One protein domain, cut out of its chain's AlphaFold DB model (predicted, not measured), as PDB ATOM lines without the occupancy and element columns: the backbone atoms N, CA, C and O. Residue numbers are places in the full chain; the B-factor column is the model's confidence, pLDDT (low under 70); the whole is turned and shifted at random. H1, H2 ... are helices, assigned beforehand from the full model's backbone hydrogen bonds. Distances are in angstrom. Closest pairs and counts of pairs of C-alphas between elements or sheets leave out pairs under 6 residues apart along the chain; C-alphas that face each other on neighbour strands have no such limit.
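What this domain is: This is residues 228 to 304 of the 396 residues of an uncharacterized protein of Rhizobium leguminosarum (UniProt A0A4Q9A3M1). The longest helix, H3, runs along one side of an elongated body; H1 and H2 sit by its first half, and the short H4 lies across from it, reached by a long link that folds back along H3. The printed part has 77 residues, with four named helices in the order H1, H2, H3, H4 and no named strand. It is all helix by class, though under half of the residues, 34, are in named elements. It is compact, with a radius of gyration of the C-alphas of 11.6 A, and spans 32 by 21 by 20 A.

How they stand to each other: H3, residues 260 to 273, touches H1, residues 228 to 232, with residues 262 to 266 alone; their closest C-alphas, Met 263 and Thr 232, are 6.4 A apart. H2, residues 240 to 249, is close to H3 but not clearly touching; the closest C-alphas, Arg 247 and Thr 262, are 6.2 A apart, at a steep tilt of 57 degrees, the same way. H1 touches H2, closest at the C-alphas of Val 229 and Leu 243, 6.1 A. H4, residues 289 to 293, touches no helix; it is only just apart from H2, at 8.2 A. In H1, H2, H3 and H4 every O i to N i+4 pair is within hydrogen-bond range.

Where its parts are: H3 is 20.0 A long, from C-alpha 260 at (0.526, 17.281, -15.423), H2 13.9 A, H1 6.1 A and H4 5.9 A, ending at C-alpha 293 at (20.777, 11.713, -24.058).

The domain as a whole: The C-alphas farthest apart, Pro 257 and Asn 296, are 33.9 A apart. The printed part has no cut; the link from H3 to H4 is long. Residue 297 is under 70 in pLDDT.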
ATOM      1  N   SER A 228       8.155  16.271  -8.953       92.38
ATOM      2  CA  SER A 228       8.086  16.472 -10.405       92.38
ATOM      3  C   SER A 228       9.255  15.824 -11.150       92.38
ATOM      4  O   SER A 228       9.033  15.128 -12.138       92.38
ATOM      5  N   VAL A 229      10.491  15.955 -10.651       91.19
ATOM      6  CA  VAL A 229      11.657  15.261 -11.237       91.19
ATOM      7  C   VAL A 229      11.452  13.746 -11.175       91.19
ATOM      8  O   VAL A 229      11.643  13.049 -12.166       91.19
ATOM      9  N   ARG A 230      10.986  13.228 -10.032       90.12
ATOM     10  CA  ARG A 230      10.753  11.785  -9.845       90.12
ATOM     11  C   ARG A 230       9.584  11.228 -10.643       90.12
ATOM     12  O   ARG A 230       9.538  10.021 -10.834       90.12
ATOM     13  N   GLN A 231       8.622  12.056 -11.029       93.69
ATOM     14  CA  GLN A 231       7.523  11.650 -11.904       93.69
ATOM     15  C   GLN A 231       7.970  11.650 -13.364       93.69
ATOM     16  O   GLN A 231       7.658  10.707 -14.080       93.69
ATOM     17  N   THR A 232       8.745  12.661 -13.761       94.38
ATOM     18  CA  THR A 232       9.159  12.862 -15.154       94.38
ATOM     19  C   THR A 232      10.226  11.870 -15.588       94.38
ATOM     20  O   THR A 232      10.119  11.340 -16.680       94.38
ATOM     21  N   PHE A 233      11.229  11.596 -14.747       93.19
ATOM     22  CA  PHE A 233      12.367  10.769 -15.147       93.19
ATOM     23  C   PHE A 233      12.314   9.358 -14.570       93.19
ATOM     24  O   PHE A 233      11.923   9.185 -13.410       93.19
ATOM     25  N   THR A 234      12.759   8.355 -15.326       88.62
ATOM     26  CA  THR A 234      13.095   7.029 -14.794       88.62
ATOM     27  C   THR A 234      14.600   6.965 -14.524       88.62
ATOM     28  O   THR A 234      15.421   7.234 -15.388       88.62
ATOM     29  N   GLY A 235      14.990   6.683 -13.278       76.00
ATOM     30  CA  GLY A 235      16.401   6.642 -12.873       76.00
ATOM     31  C   GLY A 235      16.741   7.565 -11.704       76.00
ATOM     32  O   GLY A 235      15.872   8.159 -11.062       76.00
ATOM     33  N   VAL A 236      18.031   7.639 -11.379       73.44
ATOM     34  CA  VAL A 236      18.573   8.471 -10.294       73.44
ATOM     35  C   VAL A 236      19.610   9.436 -10.856       73.44
ATOM     36  O   VAL A 236      20.356   9.079 -11.753       73.44
ATOM     37  N   GLY A 237      19.689  10.645 -10.297       77.62
ATOM     38  CA  GLY A 237      20.698  11.639 -10.689       77.62
ATOM     39  C   GLY A 237      20.174  12.812 -11.519       77.62
ATOM     40  O   GLY A 237      20.928  13.756 -11.738       77.62
ATOM     41  N   TYR A 238      18.896  12.809 -11.909       83.19
ATOM     42  CA  TYR A 238      18.276  13.965 -12.558       83.19
ATOM     43  C   TYR A 238      18.043  15.125 -11.588       83.19
ATOM     44  O   TYR A 238      17.730  14.935 -10.412       83.19
ATOM     45  N   SER A 239      18.181  16.343 -12.098       86.88
ATOM     46  CA  SER A 239      18.072  17.603 -11.363       86.88
ATOM     47  C   SER A 239      16.887  18.446 -11.842       86.88
ATOM     48  O   SER A 239      16.361  18.240 -12.934       86.88
ATOM     49  N   GLU A 240      16.499  19.458 -11.057       88.25
ATOM     50  CA  GLU A 240      15.516  20.469 -11.491       88.25
ATOM     51  C   GLU A 240      15.943  21.186 -12.775       88.25
ATOM     52  O   GLU A 240      15.108  21.512 -13.610       88.25
ATOM     53  N   ALA A 241      17.248  21.408 -12.960       85.81
ATOM     54  CA  ALA A 241      17.767  22.025 -14.176       85.81
ATOM     55  C   ALA A 241      17.489  21.151 -15.408       85.81
ATOM     56  O   ALA A 241      17.070  21.665 -16.439       85.81
ATOM     57  N   GLN A 242      17.649  19.829 -15.288       90.38
ATOM     58  CA  GLN A 242      17.316  18.892 -16.366       90.38
ATOM     59  C   GLN A 242      15.807  18.802 -16.600       90.38
ATOM     60  O   GLN A 242      15.382  18.735 -17.747       90.38
ATOM     61  N   LEU A 243      14.990  18.857 -15.542       93.19
ATOM     62  CA  LEU A 243      13.536  18.936 -15.689       93.19
ATOM     63  C   LEU A 243      13.107  20.205 -16.432       93.19
ATOM     64  O   LEU A 243      12.266  20.141 -17.323       93.19
ATOM     65  N   ASN A 244      13.691  21.353 -16.090       92.69
ATOM     66  CA  ASN A 244      13.410  22.610 -16.779       92.69
ATOM     67  C   ASN A 244      13.872  22.563 -18.237       92.69
ATOM     68  O   ASN A 244      13.125  22.996 -19.107       92.69
ATOM     69  N   HIS A 245      15.022  21.944 -18.517       93.19
ATOM     70  CA  HIS A 245      15.468  21.703 -19.889       93.19
ATOM     71  C   HIS A 245      14.461  20.855 -20.677       93.19
ATOM     72  O   HIS A 245      14.070  21.239 -21.772       93.19
ATOM     73  N   VAL A 246      13.973  19.745 -20.107       94.88
ATOM     74  CA  VAL A 246      12.926  18.916 -20.736       94.88
ATOM     75  C   VAL A 246      11.647  19.723 -20.969       94.88
ATOM     76  O   VAL A 246      11.068  19.658 -22.049       94.88
ATOM     77  N   ARG A 247      11.218  20.538 -20.001       95.50
ATOM     78  CA  ARG A 247      10.042  21.412 -20.151       95.50
ATOM     79  C   ARG A 247      10.210  22.413 -21.289       95.50
ATOM     80  O   ARG A 247       9.304  22.556 -22.104       95.50
ATOM     81  N   GLU A 248      11.359  23.074 -21.376       94.31
ATOM     82  CA  GLU A 248      11.675  24.008 -22.460       94.31
ATOM     83  C   GLU A 248      11.731  23.300 -23.816       94.31
ATOM     84  O   GLU A 248      11.177  23.803 -24.797       94.31
ATOM     85  N   ALA A 249      12.348  22.117 -23.866       94.75
ATOM     86  CA  ALA A 249      12.431  21.281 -25.056       94.75
ATOM     87  C   ALA A 249      11.062  20.752 -25.512       94.75
ATOM     88  O   ALA A 249      10.898  20.481 -26.696       94.75
ATOM     89  N   LEU A 250      10.082  20.624 -24.614       95.81
ATOM     90  CA  LEU A 250       8.734  20.116 -24.895       95.81
ATOM     91  C   LEU A 250       7.646  21.209 -24.918       95.81
ATOM     92  O   LEU A 250       6.450  20.919 -24.910       95.81
ATOM     93  N   CYS A 251       8.057  22.477 -24.961       95.81
ATOM     94  CA  CYS A 251       7.186  23.655 -25.049       95.81
ATOM     95  C   CYS A 251       6.232  23.827 -23.851       95.81
ATOM     96  O   CYS A 251       5.107  24.319 -23.961       95.81
ATOM     97  N   VAL A 252       6.685  23.443 -22.660       95.19
ATOM     98  CA  VAL A 252       5.962  23.630 -21.400       95.19
ATOM     99  C   VAL A 252       6.364  24.973 -20.785       95.19
ATOM    100  O   VAL A 252       7.258  25.058 -19.950       95.19
ATOM    101  N   HIS A 253       5.698  26.048 -21.219       88.19
ATOM    102  CA  HIS A 253       6.041  27.426 -20.825       88.19
ATOM    103  C   HIS A 253       5.446  27.896 -19.490       88.19
ATOM    104  O   HIS A 253       5.970  28.808 -18.854       88.19
ATOM    105  N   SER A 254       4.314  27.328 -19.077       79.19
ATOM    106  CA  SER A 254       3.611  27.734 -17.859       79.19
ATOM    107  C   SER A 254       4.151  26.997 -16.638       79.19
ATOM    108  O   SER A 254       4.546  25.837 -16.741       79.19
ATOM    109  N   ALA A 255       4.073  27.634 -15.466       75.94
ATOM    110  CA  ALA A 255       4.290  26.936 -14.205       75.94
ATOM    111  C   ALA A 255       3.371  25.706 -14.136       75.94
ATOM    112  O   ALA A 255       2.155  25.821 -14.279       75.94
ATOM    113  N   ASP A 256       3.968  24.536 -13.935       85.62
ATOM    114  CA  ASP A 256       3.277  23.251 -13.913       85.62
ATOM    115  C   ASP A 256       3.436  22.609 -12.526       85.62
ATOM    116  O   ASP A 256       4.233  21.685 -12.339       85.62
ATOM    117  N   PRO A 257       2.738  23.145 -11.507       83.19
ATOM    118  CA  PRO A 257       2.939  22.735 -10.119       83.19
ATOM    119  C   PRO A 257       2.532  21.279  -9.875       83.19
ATOM    120  O   PRO A 257       3.059  20.639  -8.969       83.19
ATOM    121  N   THR A 258       1.602  20.748 -10.675       88.50
ATOM    122  CA  THR A 258       1.142  19.354 -10.593       88.50
ATOM    123  C   THR A 258       1.945  18.414 -11.488       88.50
ATOM    124  O   THR A 258       1.717  17.208 -11.444       88.50
ATOM    125  N   ASN A 259       2.870  18.952 -12.288       93.31
ATOM    126  CA  ASN A 259       3.617  18.252 -13.329       93.31
ATOM    127  C   ASN A 259       2.751  17.651 -14.457       93.31
ATOM    128  O   ASN A 259       3.262  16.919 -15.300       93.31
ATOM    129  N   ALA A 260       1.445  17.926 -14.491       94.00
ATOM    130  CA  ALA A 260       0.526  17.281 -15.423       94.00
ATOM    131  C   ALA A 260       0.803  17.680 -16.877       94.00
ATOM    132  O   ALA A 260       0.748  16.827 -17.762       94.00
ATOM    133  N   LYS A 261       1.129  18.957 -17.128       94.31
ATOM    134  CA  LYS A 261       1.435  19.443 -18.483       94.31
ATOM    135  C   LYS A 261       2.753  18.862 -18.995       94.31
ATOM    136  O   LYS A 261       2.845  18.483 -20.157       94.31
ATOM    137  N   THR A 262       3.740  18.734 -18.116       95.88
ATOM    138  CA  THR A 262       5.038  18.119 -18.401       95.88
ATOM    139  C   THR A 262       4.857  16.655 -18.784       95.88
ATOM    140  O   THR A 262       5.321  16.252 -19.843       95.88
ATOM    141  N   MET A 263       4.113  15.882 -17.987       95.81
ATOM    142  CA  MET A 263       3.844  14.471 -18.287       95.81
ATOM    143  C   MET A 263       3.071  14.291 -19.600       95.81
ATOM    144  O   MET A 263       3.362  13.382 -20.371       95.81
ATOM    145  N   ALA A 264       2.107  15.172 -19.886       94.75
ATOM    146  CA  ALA A 264       1.380  15.140 -21.150       94.75
ATOM    147  C   ALA A 264       2.288  15.439 -22.352       94.75
ATOM    148  O   ALA A 264       2.169  14.782 -23.381       94.75
ATOM    149  N   ALA A 265       3.202  16.402 -22.217       95.56
ATOM    150  CA  ALA A 265       4.139  16.756 -23.274       95.56
ATOM    151  C   ALA A 265       5.191  15.660 -23.514       95.56
ATOM    152  O   ALA A 265       5.525  15.401 -24.665       95.56
ATOM    153  N   VAL A 266       5.662  14.987 -22.453       96.00
ATOM    154  CA  VAL A 266       6.522  13.793 -22.571       96.00
ATOM    155  C   VAL A 266       5.795  12.718 -23.362       96.00
ATOM    156  O   VAL A 266       6.334  12.223 -24.341       96.00
ATOM    157  N   LYS A 267       4.534  12.436 -23.015       94.69
ATOM    158  CA  LYS A 267       3.744  11.452 -23.749       94.69
ATOM    159  C   LYS A 267       3.559  11.807 -25.229       94.69
ATOM    160  O   LYS A 267       3.693  10.924 -26.057       94.69
ATOM    161  N   MET A 268       3.267  13.066 -25.571       93.94
ATOM    162  CA  MET A 268       3.162  13.478 -26.983       93.94
ATOM    163  C   MET A 268       4.471  13.258 -27.742       93.94
ATOM    164  O   MET A 268       4.464  12.819 -28.883       93.94
ATOM    165  N   TRP A 269       5.595  13.582 -27.103       95.31
ATOM    166  CA  TRP A 269       6.908  13.362 -27.691       95.31
ATOM    167  C   TRP A 269       7.189  11.872 -27.907       95.31
ATOM    168  O   TRP A 269       7.610  11.497 -28.996       95.31
ATOM    169  N   GLU A 270       6.901  11.025 -26.916       93.75
ATOM    170  CA  GLU A 270       7.041   9.572 -27.049       93.75
ATOM    171  C   GLU A 270       6.101   8.995 -28.118       93.75
ATOM    172  O   GLU A 270       6.552   8.192 -28.928       93.75
ATOM    173  N   ASP A 271       4.835   9.436 -28.175       91.31
ATOM    174  CA  ASP A 271       3.863   9.000 -29.192       91.31
ATOM    175  C   ASP A 271       4.420   9.250 -30.618       91.31
ATOM    176  O   ASP A 271       4.176   8.447 -31.515       91.31
ATOM    177  N   GLN A 272       5.209  10.317 -30.823       89.69
ATOM    178  CA  GLN A 272       5.876  10.604 -32.100       89.69
ATOM    179  C   GLN A 272       7.173   9.804 -32.303       89.69
ATOM    180  O   GLN A 272       7.452   9.336 -33.405       89.69
ATOM    181  N   VAL A 273       8.012   9.680 -31.271       89.94
ATOM    182  CA  VAL A 273       9.302   8.972 -31.379       89.94
ATOM    183  C   VAL A 273       9.102   7.474 -31.595       89.94
ATOM    184  O   VAL A 273       9.841   6.868 -32.369       89.94
ATOM    185  N   TYR A 274       8.094   6.899 -30.943       90.69
ATOM    186  CA  TYR A 274       7.755   5.480 -31.004       90.69
ATOM    187  C   TYR A 274       6.499   5.221 -31.847       90.69
ATOM    188  O   TYR A 274       5.813   4.226 -31.620       90.69
ATOM    189  N   GLU A 275       6.187   6.087 -32.821       89.50
ATOM    190  CA  GLU A 275       5.018   5.930 -33.705       89.50
ATOM    191  C   GLU A 275       4.999   4.543 -34.380       89.50
ATOM    192  O   GLU A 275       3.969   3.868 -34.409       89.50
ATOM    193  N   ASP A 276       6.166   4.078 -34.839       89.44
ATOM    194  CA  ASP A 276       6.344   2.766 -35.477       89.44
ATOM    195  C   ASP A 276       6.419   1.597 -34.471       89.44
ATOM    196  O   ASP A 276       6.228   0.435 -34.843       89.44
ATOM    197  N   GLU A 277       6.675   1.880 -33.190       90.00
ATOM    198  CA  GLU A 277       6.888   0.887 -32.129       90.00
ATOM    199  C   GLU A 277       6.094   1.229 -30.848       90.00
ATOM    200  O   GLU A 277       6.655   1.336 -29.757       90.00
ATOM    201  N   PRO A 278       4.754   1.344 -30.913       87.12
ATOM    202  CA  PRO A 278       3.946   1.874 -29.809       87.12
ATOM    203  C   PRO A 278       3.943   0.990 -28.553       87.12
ATOM    204  O   PRO A 278       3.472   1.424 -27.503       87.12
ATOM    205  N   THR A 279       4.423  -0.253 -28.652       89.94
ATOM    206  CA  THR A 279       4.562  -1.197 -27.533       89.94
ATOM    207  C   THR A 279       5.970  -1.230 -26.937       89.94
ATOM    208  O   THR A 279       6.245  -2.116 -26.124       89.94
ATOM    209  N   ASP A 280       6.873  -0.345 -27.368       88.38
ATOM    210  CA  ASP A 280       8.216  -0.262 -26.805       88.38
ATOM    211  C   ASP A 280       8.149  -0.000 -25.288       88.38
ATOM    212  O   ASP A 280       7.291   0.729 -24.789       88.38
ATOM    213  N   ALA A 281       9.039  -0.636 -24.524       87.06
ATOM    214  CA  ALA A 281       9.075  -0.494 -23.069       87.06
ATOM    215  C   ALA A 281       9.476   0.923 -22.614       87.06
ATOM    216  O   ALA A 281       9.195   1.313 -21.473       87.06
ATOM    217  N   LEU A 282      10.140   1.676 -23.489       86.25
ATOM    218  CA  LEU A 282      10.511   3.068 -23.294       86.25
ATOM    219  C   LEU A 282       9.317   4.009 -23.496       86.25
ATOM    220  O   LEU A 282       9.241   5.013 -22.802       86.25
ATOM    221  N   HIS A 283       8.316   3.624 -24.297       91.62
ATOM    222  CA  HIS A 283       7.048   4.348 -24.438       91.62
ATOM    223  C   HIS A 283       6.159   4.184 -23.183       91.62
ATOM    224  O   HIS A 283       5.127   3.503 -23.176       91.62
ATOM    225  N   ASN A 284       6.586   4.775 -22.065       91.19
ATOM    226  CA  ASN A 284       5.987   4.605 -20.738       91.19
ATOM    227  C   ASN A 284       5.522   5.924 -20.083       91.19
ATOM    228  O   ASN A 284       5.032   5.924 -18.947       91.19
ATOM    229  N   GLY A 285       5.614   7.034 -20.813       93.12
ATOM    230  CA  GLY A 285       5.246   8.381 -20.405       93.12
ATOM    231  C   GLY A 285       6.256   9.033 -19.466       93.12
ATOM    232  O   GLY A 285       5.862   9.909 -18.691       93.12
ATOM    233  N   ARG A 286       7.515   8.588 -19.453       95.62
ATOM    234  CA  ARG A 286       8.577   9.088 -18.574       95.62
ATOM    235  C   ARG A 286       9.921   8.999 -19.279       95.62
ATOM    236  O   ARG A 286      10.273   7.958 -19.799       95.62
ATOM    237  N   VAL A 287      10.733  10.030 -19.075       93.19
ATOM    238  CA  VAL A 287      12.041  10.195 -19.707       93.19
ATOM    239  C   VAL A 287      13.114   9.351 -19.023       93.19
ATOM    240  O   VAL A 287      13.389   9.538 -17.834       93.19
ATOM    241  N   ASP A 288      13.776   8.471 -19.755       91.69
ATOM    242  CA  ASP A 288      14.944   7.732 -19.271       91.69
ATOM    243  C   ASP A 288      16.293   8.317 -19.755       91.69
ATOM    244  O   ASP A 288      16.374   9.420 -20.308       91.69
ATOM    245  N   ASP A 289      17.402   7.616 -19.489       83.56
ATOM    246  CA  ASP A 289      18.741   8.061 -19.903       83.56
ATOM    247  C   ASP A 289      18.916   8.049 -21.426       83.56
ATOM    248  O   ASP A 289      19.659   8.878 -21.963       83.56
ATOM    249  N   GLN A 290      18.257   7.119 -22.111       88.25
ATOM    250  CA  GLN A 290      18.315   6.969 -23.557       88.25
ATOM    251  C   GLN A 290      17.512   8.064 -24.255       88.25
ATOM    252  O   GLN A 290      18.003   8.691 -25.186       88.25
ATOM    253  N   GLU A 291      16.328   8.371 -23.752       91.50
ATOM    254  CA  GLU A 291      15.460   9.435 -24.249       91.50
ATOM    255  C   GLU A 291      16.031  10.819 -23.950       91.50
ATOM    256  O   GLU A 291      15.962  11.737 -24.773       91.50
ATOM    257  N   PHE A 292      16.664  10.977 -22.783       93.25
ATOM    258  CA  PHE A 292      17.319  12.226 -22.428       93.25
ATOM    259  C   PHE A 292      18.570  12.479 -23.275       93.25
ATOM    260  O   PHE A 292      18.707  13.567 -23.829       93.25
ATOM    261  N   ASN A 293      19.488  11.512 -23.381       84.75
ATOM    262  CA  ASN A 293      20.777  11.713 -24.058       84.75
ATOM    263  C   ASN A 293      20.766  11.362 -25.554       84.75
ATOM    264  O   ASN A 293      21.700  11.736 -26.258       84.75
ATOM    265  N   GLY A 294      19.742  10.658 -26.032       81.75
ATOM    266  CA  GLY A 294      19.683  10.088 -27.373       81.75
ATOM    267  C   GLY A 294      20.392   8.735 -27.465       81.75
ATOM    268  O   GLY A 294      21.267   8.397 -26.663       81.75
ATOM    269  N   ILE A 295      20.036   7.958 -28.489       73.88
ATOM    270  CA  ILE A 295      20.740   6.727 -28.866       73.88
ATOM    271  C   ILE A 295      21.111   6.807 -30.348       73.88
ATOM    272  O   ILE A 295      20.299   7.164 -31.201       73.88
ATOM    273  N   ASN A 296      22.335   6.392 -30.679       73.62
ATOM    274  CA  ASN A 296      22.832   6.301 -32.054       73.62
ATOM    275  C   ASN A 296      22.789   7.648 -32.803       73.62
ATOM    276  O   ASN A 296      23.641   8.501 -32.573       73.62
ATOM    277  N   MET A 297      21.841   7.798 -33.738       52.84
ATOM    278  CA  MET A 297      21.645   8.973 -34.600       52.84
ATOM    279  C   MET A 297      20.381   9.768 -34.243       52.84
ATOM    280  O   MET A 297      20.125  10.804 -34.856       52.84
ATOM    281  N   GLN A 298      19.580   9.295 -33.285       74.81
ATOM    282  CA  GLN A 298      18.407  10.020 -32.812       74.81
ATOM    283  C   GLN A 298      18.833  11.001 -31.720       74.81
ATOM    284  O   GLN A 298      19.456  10.619 -30.729       74.81
ATOM    285  N   MET A 299      18.516  12.278 -31.929       82.19
ATOM    286  CA  MET A 299      18.745  13.319 -30.930       82.19
ATOM    287  C   MET A 299      17.858  13.059 -29.711       82.19
ATOM    288  O   MET A 299      16.652  12.870 -29.862       82.19
ATOM    289  N   GLY A 300      18.449  13.087 -28.518       89.81
ATOM    290  CA  GLY A 300      17.693  13.040 -27.269       89.81
ATOM    291  C   GLY A 300      17.079  14.388 -26.906       89.81
ATOM    292  O   GLY A 300      17.409  15.429 -27.483       89.81
ATOM    293  N   LEU A 301      16.236  14.396 -25.872       92.31
ATOM    294  CA  LEU A 301      15.627  15.615 -25.323       92.31
ATOM    295  C   LEU A 301      16.664  16.655 -24.873       92.31
ATOM    296  O   LEU A 301      16.397  17.856 -24.913       92.31
ATOM    297  N   ARG A 302      17.863  16.218 -24.472       90.56
ATOM    298  CA  ARG A 302      18.980  17.100 -24.112       90.56
ATOM    299  C   ARG A 302      19.449  17.968 -25.280       90.56
ATOM    300  O   ARG A 302      19.853  19.106 -25.049       90.56
ATOM    301  N   ASP A 303      19.388  17.452 -26.501       89.56
ATOM    302  CA  ASP A 303      19.912  18.130 -27.690       89.56
ATOM    303  C   ASP A 303      18.836  18.934 -28.432       89.56
ATOM    304  O   ASP A 303      19.147  19.759 -29.297       89.56
ATOM    305  N   LEU A 304      17.561  18.746 -28.072       88.94
ATOM    306  CA  LEU A 304      16.475  19.562 -28.596       88.94
ATOM    307  C   LEU A 304      16.611  21.010 -28.122       88.94
ATOM    308  O   LEU A 304      16.790  21.307 -26.940       88.94
TER     309      LEU A 304